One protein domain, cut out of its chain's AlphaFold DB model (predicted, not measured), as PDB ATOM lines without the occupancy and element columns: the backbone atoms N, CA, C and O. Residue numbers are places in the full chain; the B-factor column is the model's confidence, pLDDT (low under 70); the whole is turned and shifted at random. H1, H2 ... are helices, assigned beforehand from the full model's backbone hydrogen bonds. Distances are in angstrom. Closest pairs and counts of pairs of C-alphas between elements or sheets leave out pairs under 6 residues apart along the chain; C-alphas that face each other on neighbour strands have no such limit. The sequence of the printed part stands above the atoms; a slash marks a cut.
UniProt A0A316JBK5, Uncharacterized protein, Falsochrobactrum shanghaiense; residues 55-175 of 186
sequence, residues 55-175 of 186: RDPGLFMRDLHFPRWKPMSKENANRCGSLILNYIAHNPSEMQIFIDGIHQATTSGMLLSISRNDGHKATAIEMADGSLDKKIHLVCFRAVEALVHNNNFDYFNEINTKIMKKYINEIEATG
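Overview. This is residues 55 to 175 of the 186 residues of an uncharacterized protein of Falsochrobactrum shanghaiense (UniProt A0A316JBK5). Helix H5 is crossed by H2 on one side, H6 folds back along it on the other, and H3 packs on its residues 135 to 139; H1 and H4 run side by side. This all-helix printed part has 121 residues, six named helices, H1 to H6 in order, and no named strand. It is compact, radius of gyration of the C-alphas 13.5 A, spanning 40 by 32 by 27 A.

Along the chain. Find C-alpha 57 at (146.527, 103.612, 134.601), where H1, residues 57 to 63, begins. Then come H2, residues 74 to 90, 24.3 A long; H3, 92 to 108, 24.2 A; H4, 119 to 128; H5, 135 to 150, 22.5 A; and H6, 161 to 174, ending at (149.209, 127.635, 148.269).

Arrangement. Look at the hub, H5: its Ala 143 and Ile 84 of H2 have the closest C-alphas, 5.8 A, about perpendicular at 83 degrees. H5 and H6 form a helical hairpin, closest C-alphas Leu 138 and Ile 168, 5.9 A. Every O i to N i+4 pair is within hydrogen-bond range except in H4, 5 of 6.

Size, cuts and confidence. The printed part has no cut and no long link; pLDDT is under 70 at residues 67 to 71, 108 to 117, 150 to 152 and 158.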
ATOM      1  N   ARG A  55     141.330 101.940 137.904       82.62
ATOM      2  CA  ARG A  55     141.257 100.707 137.102       82.62
ATOM      3  C   ARG A  55     142.131 100.725 135.852       82.62
ATOM      4  O   ARG A  55     142.630  99.680 135.451       82.62
ATOM      5  N   ASP A  56     142.286 101.892 135.235       85.94
ATOM      6  CA  ASP A  56     143.047 102.069 133.997       85.94
ATOM      7  C   ASP A  56     144.140 103.131 134.218       85.94
ATOM      8  O   ASP A  56     143.846 104.332 134.241       85.94
ATOM      9  N   PRO A  57     145.404 102.703 134.405       86.12
ATOM     10  CA  PRO A  57     146.527 103.612 134.601       86.12
ATOM     11  C   PRO A  57     146.769 104.548 133.413       86.12
ATOM     12  O   PRO A  57     147.253 105.659 133.612       86.12
ATOM     13  N   GLY A  58     146.447 104.130 132.186       84.56
ATOM     14  CA  GLY A  58     146.625 104.941 130.987       84.56
ATOM     15  C   GLY A  58     145.587 106.049 130.876       84.56
ATOM     16  O   GLY A  58     145.945 107.178 130.545       84.56
ATOM     17  N   LEU A  59     144.321 105.760 131.200       84.00
ATOM     18  CA  LEU A  59     143.286 106.796 131.309       84.00
ATOM     19  C   LEU A  59     143.611 107.787 132.425       84.00
ATOM     20  O   LEU A  59     143.547 108.990 132.205       84.00
ATOM     21  N   PHE A  60     144.035 107.281 133.585       87.75
ATOM     22  CA  PHE A  60     144.508 108.120 134.682       87.75
ATOM     23  C   PHE A  60     145.656 109.036 134.253       87.75
ATOM     24  O   PHE A  60     145.601 110.233 134.501       87.75
ATOM     25  N   MET A  61     146.657 108.495 133.554       85.50
ATOM     26  CA  MET A  61     147.793 109.276 133.071       85.50
ATOM     27  C   MET A  61     147.385 110.357 132.067       85.50
ATOM     28  O   MET A  61     147.962 111.438 132.058       85.50
ATOM     29  N   ARG A  62     146.403 110.071 131.209       81.44
ATOM     30  CA  ARG A  62     145.922 111.018 130.199       81.44
ATOM     31  C   ARG A  62     145.117 112.165 130.808       81.44
ATOM     32  O   ARG A  62     145.210 113.287 130.327       81.44
ATOM     33  N   ASP A  63     144.335 111.872 131.840       83.12
ATOM     34  CA  ASP A  63     143.491 112.857 132.523       83.12
ATOM     35  C   ASP A  63     144.261 113.601 133.637       83.12
ATOM     36  O   ASP A  63     143.726 114.487 134.310       83.12
ATOM     37  N   LEU A  64     145.527 113.234 133.849       83.62
ATOM     38  CA  LEU A  64     146.468 113.926 134.714       83.62
ATOM     39  C   LEU A  64     147.114 115.072 133.928       83.62
ATOM     40  O   LEU A  64     147.794 114.861 132.923       83.62
ATOM     41  N   HIS A  65     146.889 116.305 134.374       77.06
ATOM     42  CA  HIS A  65     147.285 117.477 133.607       77.06
ATOM     43  C   HIS A  65     148.729 117.868 133.934       77.06
ATOM     44  O   HIS A  65     149.008 118.477 134.966       77.06
ATOM     45  N   PHE A  66     149.662 117.532 133.043       74.06
ATOM     46  CA  PHE A  66     151.064 117.926 133.176       74.06
ATOM     47  C   PHE A  66     151.393 119.199 132.381       74.06
ATOM     48  O   PHE A  66     150.870 119.403 131.281       74.06
ATOM     49  N   PRO A  67     152.318 120.042 132.878       65.62
ATOM     50  CA  PRO A  67     152.826 121.176 132.114       65.62
ATOM     51  C   PRO A  67     153.511 120.730 130.822       65.62
ATOM     52  O   PRO A  67     154.474 119.961 130.860       65.62
ATOM     53  N   ARG A  68     153.068 121.294 129.690       62.66
ATOM     54  CA  ARG A  68     153.670 121.094 128.355       62.66
ATOM     55  C   ARG A  68     153.819 119.618 127.967       62.66
ATOM     56  O   ARG A  68     154.820 119.218 127.379       62.66
ATOM     57  N   TRP A  69     152.809 118.827 128.307       66.94
ATOM     58  CA  TRP A  69     152.722 117.416 127.967       66.94
ATOM     59  C   TRP A  69     152.494 117.210 126.468       66.94
ATOM     60  O   TRP A  69     151.536 117.750 125.912       66.94
ATOM     61  N   LYS A  70     153.338 116.409 125.811       68.19
ATOM     62  CA  LYS A  70     153.040 115.932 124.455       68.19
ATOM     63  C   LYS A  70     152.089 114.734 124.511       68.19
ATOM     64  O   LYS A  70     152.188 113.923 125.429       68.19
ATOM     65  N   PRO A  71     151.177 114.580 123.536       69.69
ATOM     66  CA  PRO A  71     150.346 113.388 123.452       69.69
ATOM     67  C   PRO A  71     151.226 112.142 123.314       69.69
ATOM     68  O   PRO A  71     151.885 111.949 122.293       69.69
ATOM     69  N   MET A  72     151.222 111.286 124.333       75.88
ATOM     70  CA  MET A  72     151.961 110.028 124.303       75.88
ATOM     71  C   MET A  72     151.110 108.874 123.772       75.88
ATOM     72  O   MET A  72     149.877 108.899 123.816       75.88
ATOM     73  N   SER A  73     151.776 107.818 123.298       83.56
ATOM     74  CA  SER A  73     151.091 106.594 122.882       83.56
ATOM     75  C   SER A  73     150.328 105.963 124.055       83.56
ATOM     76  O   SER A  73     150.726 106.067 125.217       83.56
ATOM     77  N   LYS A  74     149.243 105.240 123.752       84.50
ATOM     78  CA  LYS A  74     148.454 104.513 124.763       84.50
ATOM     79  C   LYS A  74     149.316 103.560 125.600       84.50
ATOM     80  O   LYS A  74     149.089 103.399 126.797       84.50
ATOM     81  N   GLU A  75     150.298 102.920 124.973       86.50
ATOM     82  CA  GLU A  75     151.211 102.009 125.658       86.50
ATOM     83  C   GLU A  75     152.123 102.752 126.641       86.50
ATOM     84  O   GLU A  75     152.247 102.335 127.794       86.50
ATOM     85  N   ASN A  76     152.688 103.889 126.225       84.62
ATOM     86  CA  ASN A  76     153.511 104.727 127.094       84.62
ATOM     87  C   ASN A  76     152.689 105.290 128.261       84.62
ATOM     88  O   ASN A  76     153.180 105.295 129.387       84.62
ATOM     89  N   ALA A  77     151.426 105.665 128.026       85.25
ATOM     90  CA  ALA A  77     150.520 106.151 129.070       85.25
ATOM     91  C   ALA A  77     150.249 105.087 130.128       85.25
ATOM     92  O   ALA A  77     150.374 105.353 131.321       85.25
ATOM     93  N   ASN A  78     149.964 103.858 129.696       88.75
ATOM     94  CA  ASN A  78     149.781 102.734 130.607       88.75
ATOM     95  C   ASN A  78     151.041 102.444 131.427       88.75
ATOM     96  O   ASN A  78     150.946 102.217 132.636       88.75
ATOM     97  N   ARG A  79     152.220 102.463 130.792       87.81
ATOM     98  CA  ARG A  79     153.501 102.242 131.477       87.81
ATOM     99  C   ARG A  79     153.787 103.353 132.493       87.81
ATOM    100  O   ARG A  79     154.060 103.041 133.648       87.81
ATOM    101  N   CYS A  80     153.653 104.622 132.106       86.88
ATOM    102  CA  CYS A  80     153.876 105.772 132.990       86.88
ATOM    103  C   CYS A  80     152.899 105.788 134.165       86.88
ATOM    104  O   CYS A  80     153.330 105.860 135.314       86.88
ATOM    105  N   GLY A  81     151.600 105.635 133.893       88.94
ATOM    106  CA  GLY A  81     150.579 105.549 134.933       88.94
ATOM    107  C   GLY A  81     150.859 104.404 135.905       88.94
ATOM    108  O   GLY A  81     150.814 104.594 137.117       88.94
ATOM    109  N   SER A  82     151.251 103.231 135.400       90.38
ATOM    110  CA  SER A  82     151.620 102.095 136.253       90.38
ATOM    111  C   SER A  82     152.845 102.381 137.124       90.38
ATOM    112  O   SER A  82     152.873 101.965 138.281       90.38
ATOM    113  N   LEU A  83     153.856 103.083 136.600       90.19
ATOM    114  CA  LEU A  83     155.043 103.466 137.370       90.19
ATOM    115  C   LEU A  83     154.701 104.469 138.476       90.19
ATOM    116  O   LEU A  83     155.173 104.301 139.599       90.19
ATOM    117  N   ILE A  84     153.842 105.451 138.193       90.81
ATOM    118  CA  ILE A  84     153.358 106.413 139.191       90.81
ATOM    119  C   ILE A  84     152.574 105.688 140.289       90.81
ATOM    120  O   ILE A  84     152.890 105.837 141.466       90.81
ATOM    121  N   LEU A  85     151.610 104.835 139.930       91.81
ATOM    122  CA  LEU A  85     150.834 104.073 140.916       91.81
ATOM    123  C   LEU A  85     151.716 103.145 141.751       91.81
ATOM    124  O   LEU A  85     151.516 103.016 142.959       91.81
ATOM    125  N   ASN A  86     152.723 102.527 141.133       91.56
ATOM    126  CA  ASN A  86     153.704 101.737 141.864       91.56
ATOM    127  C   ASN A  86     154.498 102.614 142.833       91.56
ATOM    128  O   ASN A  86     154.635 102.225 143.989       91.56
ATOM    129  N   TYR A  87     154.981 103.786 142.414       92.06
ATOM    130  CA  TYR A  87     155.659 104.720 143.312       92.06
ATOM    131  C   TYR A  87     154.778 105.070 144.516       92.06
ATOM    132  O   TYR A  87     155.226 104.949 145.654       92.06
ATOM    133  N   ILE A  88     153.509 105.411 144.287       92.81
ATOM    134  CA  ILE A  88     152.563 105.749 145.358       92.81
ATOM    135  C   ILE A  88     152.370 104.552 146.302       92.81
ATOM    136  O   ILE A  88     152.475 104.706 147.516       92.81
ATOM    137  N   ALA A  89     152.197 103.334 145.778       90.75
ATOM    138  CA  ALA A  89     152.052 102.125 146.599       90.75
ATOM    139  C   ALA A  89     153.265 101.859 147.513       90.75
ATOM    140  O   ALA A  89     153.123 101.274 148.592       90.75
ATOM    141  N   HIS A  90     154.458 102.277 147.077       89.50
ATOM    142  CA  HIS A  90     155.710 102.119 147.817       89.50
ATOM    143  C   HIS A  90     155.958 103.230 148.845       89.50
ATOM    144  O   HIS A  90     156.830 103.056 149.694       89.50
ATOM    145  N   ASN A  91     155.188 104.323 148.805       91.50
ATOM    146  CA  ASN A  91     155.343 105.488 149.673       91.50
ATOM    147  C   ASN A  91     154.030 105.761 150.435       91.50
ATOM    148  O   ASN A  91     153.174 106.493 149.940       91.50
ATOM    149  N   PRO A  92     153.848 105.201 151.649       88.81
ATOM    150  CA  PRO A  92     152.586 105.302 152.389       88.81
ATOM    151  C   PRO A  92     152.123 106.735 152.679       88.81
ATOM    152  O   PRO A  92     150.924 107.000 152.659       88.81
ATOM    153  N   SER A  93     153.055 107.665 152.914       90.62
ATOM    154  CA  SER A  93     152.746 109.087 153.118       90.62
ATOM    155  C   SER A  93     152.134 109.726 151.870       90.62
ATOM    156  O   SER A  93     151.123 110.413 151.957       90.62
ATOM    157  N   GLU A  94     152.711 109.450 150.699       92.75
ATOM    158  CA  GLU A  94     152.207 109.925 149.407       92.75
ATOM    159  C   GLU A  94     150.854 109.279 149.078       92.75
ATOM    160  O   GLU A  94     149.931 109.948 148.621       92.75
ATOM    161  N   MET A  95     150.691 107.989 149.389       91.94
ATOM    162  CA  MET A  95     149.422 107.281 149.223       91.94
ATOM    163  C   MET A  95     148.288 107.893 150.048       91.94
ATOM    164  O   MET A  95     147.169 107.997 149.550       91.94
ATOM    165  N   GLN A  96     148.561 108.304 151.286       92.00
ATOM    166  CA  GLN A  96     147.558 108.951 152.128       92.00
ATOM    167  C   GLN A  96     147.104 110.286 151.523       92.00
ATOM    168  O   GLN A  96     145.907 110.479 151.322       92.00
ATOM    169  N   ILE A  97     148.049 111.153 151.141       92.12
ATOM    170  CA  ILE A  97     147.750 112.450 150.505       92.12
ATOM    171  C   ILE A  97     146.941 112.250 149.216       92.12
ATOM    172  O   ILE A  97     145.985 112.979 148.950       92.12
ATOM    173  N   PHE A  98     147.300 111.236 148.429       92.12
ATOM    174  CA  PHE A  98     146.624 110.902 147.182       92.12
ATOM    175  C   PHE A  98     145.169 110.474 147.398       92.12
ATOM    176  O   PHE A  98     144.263 110.955 146.718       92.12
ATOM    177  N   ILE A  99     144.935 109.581 148.363       90.00
ATOM    178  CA  ILE A  99     143.595 109.107 148.719       90.00
ATOM    179  C   ILE A  99     142.746 110.255 149.275       90.00
ATOM    180  O   ILE A  99     141.580 110.374 148.898       90.00
ATOM    181  N   ASP A 100     143.328 111.131 150.096       89.56
ATOM    182  CA  ASP A 100     142.650 112.323 150.611       89.56
ATOM    183  C   ASP A 100     142.244 113.274 149.477       89.56
ATOM    184  O   ASP A 100     141.128 113.792 149.481       89.56
ATOM    185  N   GLY A 101     143.106 113.458 148.471       87.56
ATOM    186  CA  GLY A 101     142.796 114.226 147.263       87.56
ATOM    187  C   GLY A 101     141.638 113.625 146.463       87.56
ATOM    188  O   GLY A 101     140.699 114.334 146.099       87.56
ATOM    189  N   ILE A 102     141.636 112.300 146.259       87.31
ATOM    190  CA  ILE A 102     140.513 111.605 145.609       87.31
ATOM    191  C   ILE A 102     139.226 111.800 146.412       87.31
ATOM    192  O   ILE A 102     138.193 112.140 145.837       87.31
ATOM    193  N   HIS A 103     139.272 111.630 147.735       86.12
ATOM    194  CA  HIS A 103     138.105 111.832 148.589       86.12
ATOM    195  C   HIS A 103     137.587 113.271 148.520       86.12
ATOM    196  O   HIS A 103     136.385 113.469 148.334       86.12
ATOM    197  N   GLN A 104     138.472 114.264 148.568       85.75
ATOM    198  CA  GLN A 104     138.117 115.673 148.427       85.75
ATOM    199  C   GLN A 104     137.432 115.940 147.077       85.75
ATOM    200  O   GLN A 104     136.329 116.481 147.054       85.75
ATOM    201  N   ALA A 105     138.003 115.469 145.967       80.94
ATOM    202  CA  ALA A 105     137.419 115.634 144.635       80.94
ATOM    203  C   ALA A 105     136.062 114.921 144.478       80.94
ATOM    204  O   ALA A 105     135.131 115.478 143.897       80.94
ATOM    205  N   THR A 106     135.914 113.713 145.035       76.81
ATOM    206  CA  THR A 106     134.629 112.987 145.015       76.81
ATOM    207  C   THR A 106     133.547 113.645 145.869       76.81
ATOM    208  O   THR A 106     132.369 113.488 145.564       76.81
ATOM    209  N   THR A 107     133.927 114.382 146.917       76.06
ATOM    210  CA  THR A 107     132.977 115.020 147.844       76.06
ATOM    211  C   THR A 107     132.572 116.419 147.378       76.06
ATOM    212  O   THR A 107     131.428 116.819 147.570       76.06
ATOM    213  N   SER A 108     133.490 117.153 146.744       68.56
ATOM    214  CA  SER A 108     133.247 118.513 146.244       68.56
ATOM    215  C   SER A 108     132.609 118.555 144.855       68.56
ATOM    216  O   SER A 108     132.025 119.567 144.469       68.56
ATOM    217  N   GLY A 109     132.696 117.466 144.086       56.50
ATOM    218  CA  GLY A 109     132.048 117.373 142.787       56.50
ATOM    219  C   GLY A 109     130.525 117.481 142.903       56.50
ATOM    220  O   GLY A 109     129.883 116.682 143.577       56.50
ATOM    221  N   MET A 110     129.926 118.393 142.132       49.66
ATOM    222  CA  MET A 110     128.469 118.536 141.935       49.66
ATOM    223  C   MET A 110     127.798 117.269 141.332       49.66
ATOM    224  O   MET A 110     126.589 117.225 141.127       49.66
ATOM    225  N   LEU A 111     128.584 116.221 141.057       49.41
ATOM    226  CA  LEU A 111     128.184 114.903 140.575       49.41
ATOM    227  C   LEU A 111     128.536 113.840 141.628       49.41
ATOM    228  O   LEU A 111     129.613 113.250 141.598       49.41
ATOM    229  N   LEU A 112     127.565 113.504 142.482       51.31
ATOM    230  CA  LEU A 112     127.547 112.324 143.371       51.31
ATOM    231  C   LEU A 112     127.679 110.967 142.629       51.31
ATOM    232  O   LEU A 112     127.464 109.909 143.214       51.31
ATOM    233  N   SER A 113     127.997 110.964 141.329       51.16
ATOM    234  CA  SER A 113     128.011 109.785 140.458       51.16
ATOM    235  C   SER A 113     129.408 109.235 140.166       51.16
ATOM    236  O   SER A 113     129.548 108.360 139.309       51.16
ATOM    237  N   ILE A 114     130.459 109.751 140.807       56.22
ATOM    238  CA  ILE A 114     131.804 109.192 140.650       56.22
ATOM    239  C   ILE A 114     131.855 107.919 141.480       56.22
ATOM    240  O   ILE A 114     131.892 107.948 142.709       56.22
ATOM    241  N   SER A 115     131.833 106.776 140.797       61.66
ATOM    242  CA  SER A 115     132.157 105.517 141.450       61.66
ATOM    243  C   SER A 115     133.563 105.645 142.028       61.66
ATOM    244  O   SER A 115     134.452 106.165 141.358       61.66
ATOM    245  N   ARG A 116     133.794 105.123 143.239       60.28
ATOM    246  CA  ARG A 116     135.120 105.088 143.890       60.28
ATOM    247  C   ARG A 116     136.240 104.593 142.955       60.28
ATOM    248  O   ARG A 116     137.388 104.947 143.165       60.28
ATOM    249  N   ASN A 117     135.873 103.833 141.922       62.91
ATOM    250  CA  ASN A 117     136.725 103.232 140.900       62.91
ATOM    251  C   ASN A 117     137.180 104.169 139.754       62.91
ATOM    252  O   ASN A 117     137.921 103.717 138.878       62.91
ATOM    253  N   ASP A 118     136.724 105.424 139.721       71.19
ATOM    254  CA  ASP A 118     136.978 106.382 138.635       71.19
ATOM    255  C   ASP A 118     137.986 107.472 139.053       71.19
ATOM    256  O   ASP A 118     137.773 108.663 138.830       71.19
ATOM    257  N   GLY A 119     139.112 107.091 139.661       71.00
ATOM    258  CA  GLY A 119     140.142 108.025 140.143       71.00
ATOM    259  C   GLY A 119     140.726 108.948 139.062       71.00
ATOM    260  O   GLY A 119     141.188 110.040 139.372       71.00
ATOM    261  N   HIS A 120     140.625 108.575 137.783       78.88
ATOM    262  CA  HIS A 120     140.961 109.454 136.654       78.88
ATOM    263  C   HIS A 120     139.989 110.645 136.496       78.88
ATOM    264  O   HIS A 120     140.361 111.700 136.004       78.88
ATOM    265  N   LYS A 121     138.733 110.533 136.943       81.06
ATOM    266  CA  LYS A 121     137.804 111.677 136.971       81.06
ATOM    267  C   LYS A 121     138.128 112.616 138.124       81.06
ATOM    268  O   LYS A 121     137.926 113.821 138.002       81.06
ATOM    269  N   ALA A 122     138.650 112.073 139.225       82.81
ATOM    270  CA  ALA A 122     139.080 112.870 140.366       82.81
ATOM    271  C   ALA A 122     140.234 113.815 139.991       82.81
ATOM    272  O   ALA A 122     140.194 114.970 140.400       82.81
ATOM    273  N   THR A 123     141.192 113.391 139.150       82.88
ATOM    274  CA  THR A 123     142.243 114.294 138.630       82.88
ATOM    275  C   THR A 123     141.642 115.437 137.814       82.88
ATOM    276  O   THR A 123     141.992 116.597 138.019       82.88
ATOM    277  N   ALA A 124     140.704 115.138 136.913       81.62
ATOM    278  CA  ALA A 124     140.080 116.148 136.063       81.62
ATOM    279  C   ALA A 124     139.267 117.172 136.875       81.62
ATOM    280  O   ALA A 124     139.332 118.367 136.598       81.62
ATOM    281  N   ILE A 125     138.542 116.718 137.901       82.06
ATOM    282  CA  ILE A 125     137.775 117.589 138.805       82.06
ATOM    283  C   ILE A 125     138.697 118.420 139.674       82.06
ATOM    284  O   ILE A 125     138.480 119.622 139.791       82.06
ATOM    285  N   GLU A 126     139.736 117.803 140.238       85.00
ATOM    286  CA  GLU A 126     140.747 118.529 140.991       85.00
ATOM    287  C   GLU A 126     141.330 119.646 140.135       85.00
ATOM    288  O   GLU A 126     141.515 120.733 140.648       85.00
ATOM    289  N   MET A 127     141.553 119.443 138.833       81.06
ATOM    290  CA  MET A 127     142.017 120.511 137.945       81.06
ATOM    291  C   MET A 127     140.938 121.572 137.670       81.06
ATOM    292  O   MET A 127     141.227 122.766 137.757       81.06
ATOM    293  N   ALA A 128     139.711 121.149 137.353       79.50
ATOM    294  CA  ALA A 128     138.612 122.033 136.962       79.50
ATOM    295  C   ALA A 128     138.097 122.917 138.110       79.50
ATOM    296  O   ALA A 128     137.682 124.052 137.876       79.50
ATOM    297  N   ASP A 129     138.131 122.414 139.341       78.19
ATOM    298  CA  ASP A 129     137.697 123.137 140.527       78.19
ATOM    299  C   ASP A 129     138.888 123.843 141.197       78.19
ATOM    300  O   ASP A 129     139.760 123.239 141.831       78.19
ATOM    301  N   GLY A 130     138.940 125.167 141.047       73.75
ATOM    302  CA  GLY A 130     139.968 126.021 141.650       73.75
ATOM    303  C   GLY A 130     139.867 126.157 143.177       73.75
ATOM    304  O   GLY A 130     140.740 126.780 143.790       73.75
ATOM    305  N   SER A 131     138.815 125.621 143.803       77.44
ATOM    306  CA  SER A 131     138.661 125.599 145.260       77.44
ATOM    307  C   SER A 131     139.339 124.397 145.923       77.44
ATOM    308  O   SER A 131     139.626 124.464 147.117       77.44
ATOM    309  N   LEU A 132     139.637 123.337 145.163       81.50
ATOM    310  CA  LEU A 132     140.261 122.125 145.687       81.50
ATOM    311  C   LEU A 132     141.778 122.244 145.751       81.50
ATOM    312  O   LEU A 132     142.417 122.785 144.844       81.50
ATOM    313  N   ASP A 133     142.335 121.671 146.816       84.00
ATOM    314  CA  ASP A 133     143.773 121.473 146.927       84.00
ATOM    315  C   ASP A 133     144.221 120.482 145.857       84.00
ATOM    316  O   ASP A 133     143.606 119.431 145.676       84.00
ATOM    317  N   LYS A 134     145.326 120.782 145.182       88.56
ATOM    318  CA  LYS A 134     145.836 119.993 144.058       88.56
ATOM    319  C   LYS A 134     146.670 118.786 144.522       88.56
ATOM    320  O   LYS A 134     147.799 118.586 144.073       88.56
ATOM    321  N   LYS A 135     146.151 118.017 145.483       90.75
ATOM    322  CA  LYS A 135     146.849 116.913 146.173       90.75
ATOM    323  C   LYS A 135     147.168 115.747 145.245       90.75
ATOM    324  O   LYS A 135     148.264 115.196 145.320       90.75
ATOM    325  N   ILE A 136     146.241 115.380 144.364       90.69
ATOM    326  CA  ILE A 136     146.429 114.305 143.388       90.69
ATOM    327  C   ILE A 136     147.562 114.694 142.429       90.69
ATOM    328  O   ILE A 136     148.497 113.913 142.240       90.69
ATOM    329  N   HIS A 137     147.535 115.915 141.884       90.75
ATOM    330  CA  HIS A 137     148.613 116.416 141.025       90.75
ATOM    331  C   HIS A 137     149.946 116.535 141.770       90.75
ATOM    332  O   HIS A 137     150.964 116.121 141.224       90.75
ATOM    333  N   LEU A 138     149.954 117.016 143.018       91.50
ATOM    334  CA  LEU A 138     151.168 117.116 143.836       91.50
ATOM    335  C   LEU A 138     151.879 115.769 143.970       91.50
ATOM    336  O   LEU A 138     153.065 115.657 143.656       91.50
ATOM    337  N   VAL A 139     151.148 114.739 144.405       93.38
ATOM    338  CA  VAL A 139     151.706 113.395 144.602       93.38
ATOM    339  C   VAL A 139     152.228 112.835 143.280       93.38
ATOM    340  O   VAL A 139     153.325 112.281 143.219       93.38
ATOM    341  N   CYS A 140     151.479 113.015 142.192       91.69
ATOM    342  CA  CYS A 140     151.906 112.569 140.874       91.69
ATOM    343  C   CYS A 140     153.151 113.308 140.365       91.69
ATOM    344  O   CYS A 140     154.033 112.679 139.783       91.69
ATOM    345  N   PHE A 141     153.257 114.618 140.587       90.88
ATOM    346  CA  PHE A 141     154.425 115.403 140.187       90.88
ATOM    347  C   PHE A 141     155.667 114.993 140.979       90.88
ATOM    348  O   PHE A 141     156.724 114.787 140.384       90.88
ATOM    349  N   ARG A 142     155.534 114.769 142.292       91.44
ATOM    350  CA  ARG A 142     156.612 114.209 143.123       91.44
ATOM    351  C   ARG A 142     157.012 112.805 142.671       91.44
ATOM    352  O   ARG A 142     158.201 112.500 142.599       91.44
ATOM    353  N   ALA A 143     156.039 111.961 142.317       91.44
ATOM    354  CA  ALA A 143     156.302 110.629 141.779       91.44
ATOM    355  C   ALA A 143     157.115 110.698 140.483       91.44
ATOM    356  O   ALA A 143     158.108 109.991 140.340       91.44
ATOM    357  N   VAL A 144     156.734 111.576 139.554       89.06
ATOM    358  CA  VAL A 144     157.477 111.779 138.306       89.06
ATOM    359  C   VAL A 144     158.870 112.347 138.576       89.06
ATOM    360  O   VAL A 144     159.831 111.844 138.001       89.06
ATOM    361  N   GLU A 145     159.021 113.334 139.467       87.81
ATOM    362  CA  GLU A 145     160.337 113.887 139.829       87.81
ATOM    363  C   GLU A 145     161.264 112.785 140.358       87.81
ATOM    364  O   GLU A 145     162.393 112.637 139.885       87.81
ATOM    365  N   ALA A 146     160.762 111.949 141.270       87.31
ATOM    366  CA  ALA A 146     161.510 110.827 141.818       87.31
ATOM    367  C   ALA A 146     161.829 109.759 140.760       87.31
ATOM    368  O   ALA A 146     162.925 109.195 140.756       87.31
ATOM    369  N   LEU A 147     160.891 109.462 139.859       87.06
ATOM    370  CA  LEU A 147     161.086 108.462 138.811       87.06
ATOM    371  C   LEU A 147     162.104 108.920 137.765       87.06
ATOM    372  O   LEU A 147     162.938 108.104 137.383       87.06
ATOM    373  N   VAL A 148     162.077 110.193 137.360       84.38
ATOM    374  CA  VAL A 148     163.031 110.777 136.403       84.38
ATOM    375  C   VAL A 148     164.420 110.928 137.014       84.38
ATOM    376  O   VAL A 148     165.413 110.639 136.356       84.38
ATOM    377  N   HIS A 149     164.523 111.348 138.278       78.44
ATOM    378  CA  HIS A 149     165.830 111.493 138.922       78.44
ATOM    379  C   HIS A 149     166.528 110.134 139.103       78.44
ATOM    380  O   HIS A 149     167.751 110.037 138.990       78.44
ATOM    381  N   ASN A 150     165.766 109.078 139.394       69.19
ATOM    382  CA  ASN A 150     166.331 107.763 139.693       69.19
ATOM    383  C   ASN A 150     166.441 106.846 138.469       69.19
ATOM    384  O   ASN A 150     167.142 105.838 138.540       69.19
ATOM    385  N   ASN A 151     165.749 107.152 137.369       67.75
ATOM    386  CA  ASN A 151     165.688 106.279 136.202       67.75
ATOM    387  C   ASN A 151     165.689 107.077 134.899       67.75
ATOM    388  O   ASN A 151     164.976 108.064 134.751       67.75
ATOM    389  N   ASN A 152     166.406 106.561 133.905       66.69
ATOM    390  CA  ASN A 152     166.431 107.108 132.551       66.69
ATOM    391  C   ASN A 152     165.313 106.469 131.703       66.69
ATOM    392  O   ASN A 152     165.572 105.727 130.759       66.69
ATOM    393  N   PHE A 153     164.052 106.658 132.103       70.31
ATOM    394  CA  PHE A 153     162.922 106.156 131.317       70.31
ATOM    395  C   PHE A 153     162.613 107.113 130.166       70.31
ATOM    396  O   PHE A 153     162.169 108.237 130.399       70.31
ATOM    397  N   ASP A 154     162.741 106.628 128.929       70.62
ATOM    398  CA  ASP A 154     162.487 107.423 127.719       70.62
ATOM    399  C   ASP A 154     161.084 108.050 127.681       70.62
ATOM    400  O   ASP A 154     160.870 109.104 127.089       70.62
ATOM    401  N   TYR A 155     160.124 107.423 128.362       70.25
ATOM    402  CA  TYR A 155     158.725 107.844 128.413       70.25
ATOM    403  C   TYR A 155     158.488 109.145 129.191       70.25
ATOM    404  O   TYR A 155     157.452 109.778 129.005       70.25
ATOM    405  N   PHE A 156     159.422 109.550 130.058       73.19
ATOM    406  CA  PHE A 156     159.325 110.799 130.814       73.19
ATOM    407  C   PHE A 156     160.105 111.956 130.174       73.19
ATOM    408  O   PHE A 156     159.994 113.088 130.639       73.19
ATOM    409  N   ASN A 157     160.831 111.710 129.074       70.88
ATOM    410  CA  ASN A 157     161.569 112.748 128.341       70.88
ATOM    411  C   ASN A 157     160.651 113.842 127.771       70.88
ATOM    412  O   ASN A 157     161.098 114.949 127.477       70.88
ATOM    413  N   GLU A 158     159.364 113.537 127.615       69.31
ATOM    414  CA  GLU A 158     158.348 114.475 127.138       69.31
ATOM    415  C   GLU A 158     157.832 115.413 128.243       69.31
ATOM    416  O   GLU A 158     157.117 116.370 127.947       69.31
ATOM    417  N   ILE A 159     158.211 115.184 129.506       72.62
ATOM    418  CA  ILE A 159     157.798 116.001 130.650       72.62
ATOM    419  C   ILE A 159     158.816 117.102 130.906       72.62
ATOM    420  O   ILE A 159     159.997 116.850 131.148       72.62
ATOM    421  N   ASN A 160     158.345 118.347 130.970       76.69
ATOM    422  CA  ASN A 160     159.184 119.449 131.422       76.69
ATOM    423  C   ASN A 160     159.323 119.447 132.955       76.69
ATOM    424  O   ASN A 160     158.554 120.089 133.675       76.69
ATOM    425  N   THR A 161     160.344 118.752 133.454       77.44
ATOM    426  CA  THR A 161     160.609 118.611 134.895       77.44
ATOM    427  C   THR A 161     160.905 119.934 135.603       77.44
ATOM    428  O   THR A 161     160.573 120.080 136.778       77.44
ATOM    429  N   LYS A 162     161.464 120.935 134.907       81.75
ATOM    430  CA  LYS A 162     161.723 122.267 135.486       81.75
ATOM    431  C   LYS A 162     160.425 123.000 135.823       81.75
ATOM    432  O   LYS A 162     160.310 123.558 136.910       81.75
ATOM    433  N   ILE A 163     159.457 122.986 134.907       81.62
ATOM    434  CA  ILE A 163     158.144 123.614 135.132       81.62
ATOM    435  C   ILE A 163     157.355 122.819 136.171       81.62
ATOM    436  O   ILE A 163     156.773 123.400 137.078       81.62
ATOM    437  N   MET A 164     157.401 121.487 136.098       85.44
ATOM    438  CA  MET A 164     156.759 120.629 137.094       85.44
ATOM    439  C   MET A 164     157.248 120.939 138.516       85.44
ATOM    440  O   MET A 164     156.436 121.044 139.429       85.44
ATOM    441  N   LYS A 165     158.552 121.179 138.704       86.12
ATOM    442  CA  LYS A 165     159.113 121.563 140.007       86.12
ATOM    443  C   LYS A 165     158.599 122.915 140.515       86.12
ATOM    444  O   LYS A 165     158.371 123.066 141.711       86.12
ATOM    445  N   LYS A 166     158.378 123.885 139.618       86.25
ATOM    446  CA  LYS A 166     157.717 125.156 139.960       86.25
ATOM    447  C   LYS A 166     156.300 124.893 140.487       86.25
ATOM    448  O   LYS A 166     155.966 125.395 141.553       86.25
ATOM    449  N   TYR A 167     155.524 124.044 139.811       85.81
ATOM    450  CA  TYR A 167     154.172 123.692 140.260       85.81
ATOM    451  C   TYR A 167     154.157 122.926 141.582       85.81
ATOM    452  O   TYR A 167     153.302 123.207 142.409       85.81
ATOM    453  N   ILE A 168     155.106 122.017 141.832       88.88
ATOM    454  CA  ILE A 168     155.229 121.357 143.144       88.88
ATOM    455  C   ILE A 168     155.351 122.414 144.250       88.88
ATOM    456  O   ILE A 168     154.561 122.404 145.190       88.88
ATOM    457  N   ASN A 169     156.274 123.367 144.095       89.56
ATOM    458  CA  ASN A 169     156.482 124.426 145.083       89.56
ATOM    459  C   ASN A 169     155.242 125.323 145.254       89.56
ATOM    460  O   ASN A 169     154.926 125.733 146.368       89.56
ATOM    461  N   GLU A 170     154.531 125.636 144.167       87.25
ATOM    462  CA  GLU A 170     153.299 126.438 144.214       87.25
ATOM    463  C   GLU A 170     152.161 125.711 144.939       87.25
ATOM    464  O   GLU A 170     151.501 126.310 145.794       87.25
ATOM    465  N   ILE A 171     151.973 124.416 144.662       86.88
ATOM    466  CA  ILE A 171     150.964 123.597 145.341       86.88
ATOM    467  C   ILE A 171     151.313 123.438 146.819       86.88
ATOM    468  O   ILE A 171     150.430 123.522 147.664       86.88
ATOM    469  N   GLU A 172     152.583 123.245 147.165       88.31
ATOM    470  CA  GLU A 172     153.008 123.160 148.566       88.31
ATOM    471  C   GLU A 172     152.797 124.476 149.323       88.31
ATOM    472  O   GLU A 172     152.409 124.458 150.489       88.31
ATOM    473  N   ALA A 173     153.018 125.617 148.665       87.94
ATOM    474  CA  ALA A 173     152.861 126.930 149.281       87.94
ATOM    475  C   ALA A 173     151.396 127.381 149.394       87.94
ATOM    476  O   ALA A 173     151.038 128.071 150.347       87.94
ATOM    477  N   THR A 174     150.554 127.041 148.413       85.44
ATOM    478  CA  THR A 174     149.209 127.635 148.269       85.44
ATOM    479  C   THR A 174     148.072 126.621 148.175       85.44
ATOM    480  O   THR A 174     146.906 127.010 148.170       85.44
ATOM    481  N   GLY A 175     148.391 125.333 148.054       81.88
ATOM    482  CA  GLY A 175     147.444 124.274 147.707       81.88
ATOM    483  C   GLY A 175     147.033 124.276 146.233       81.88
ATOM    484  O   GLY A 175     146.277 123.401 145.820       81.88
TER     485      GLY A 175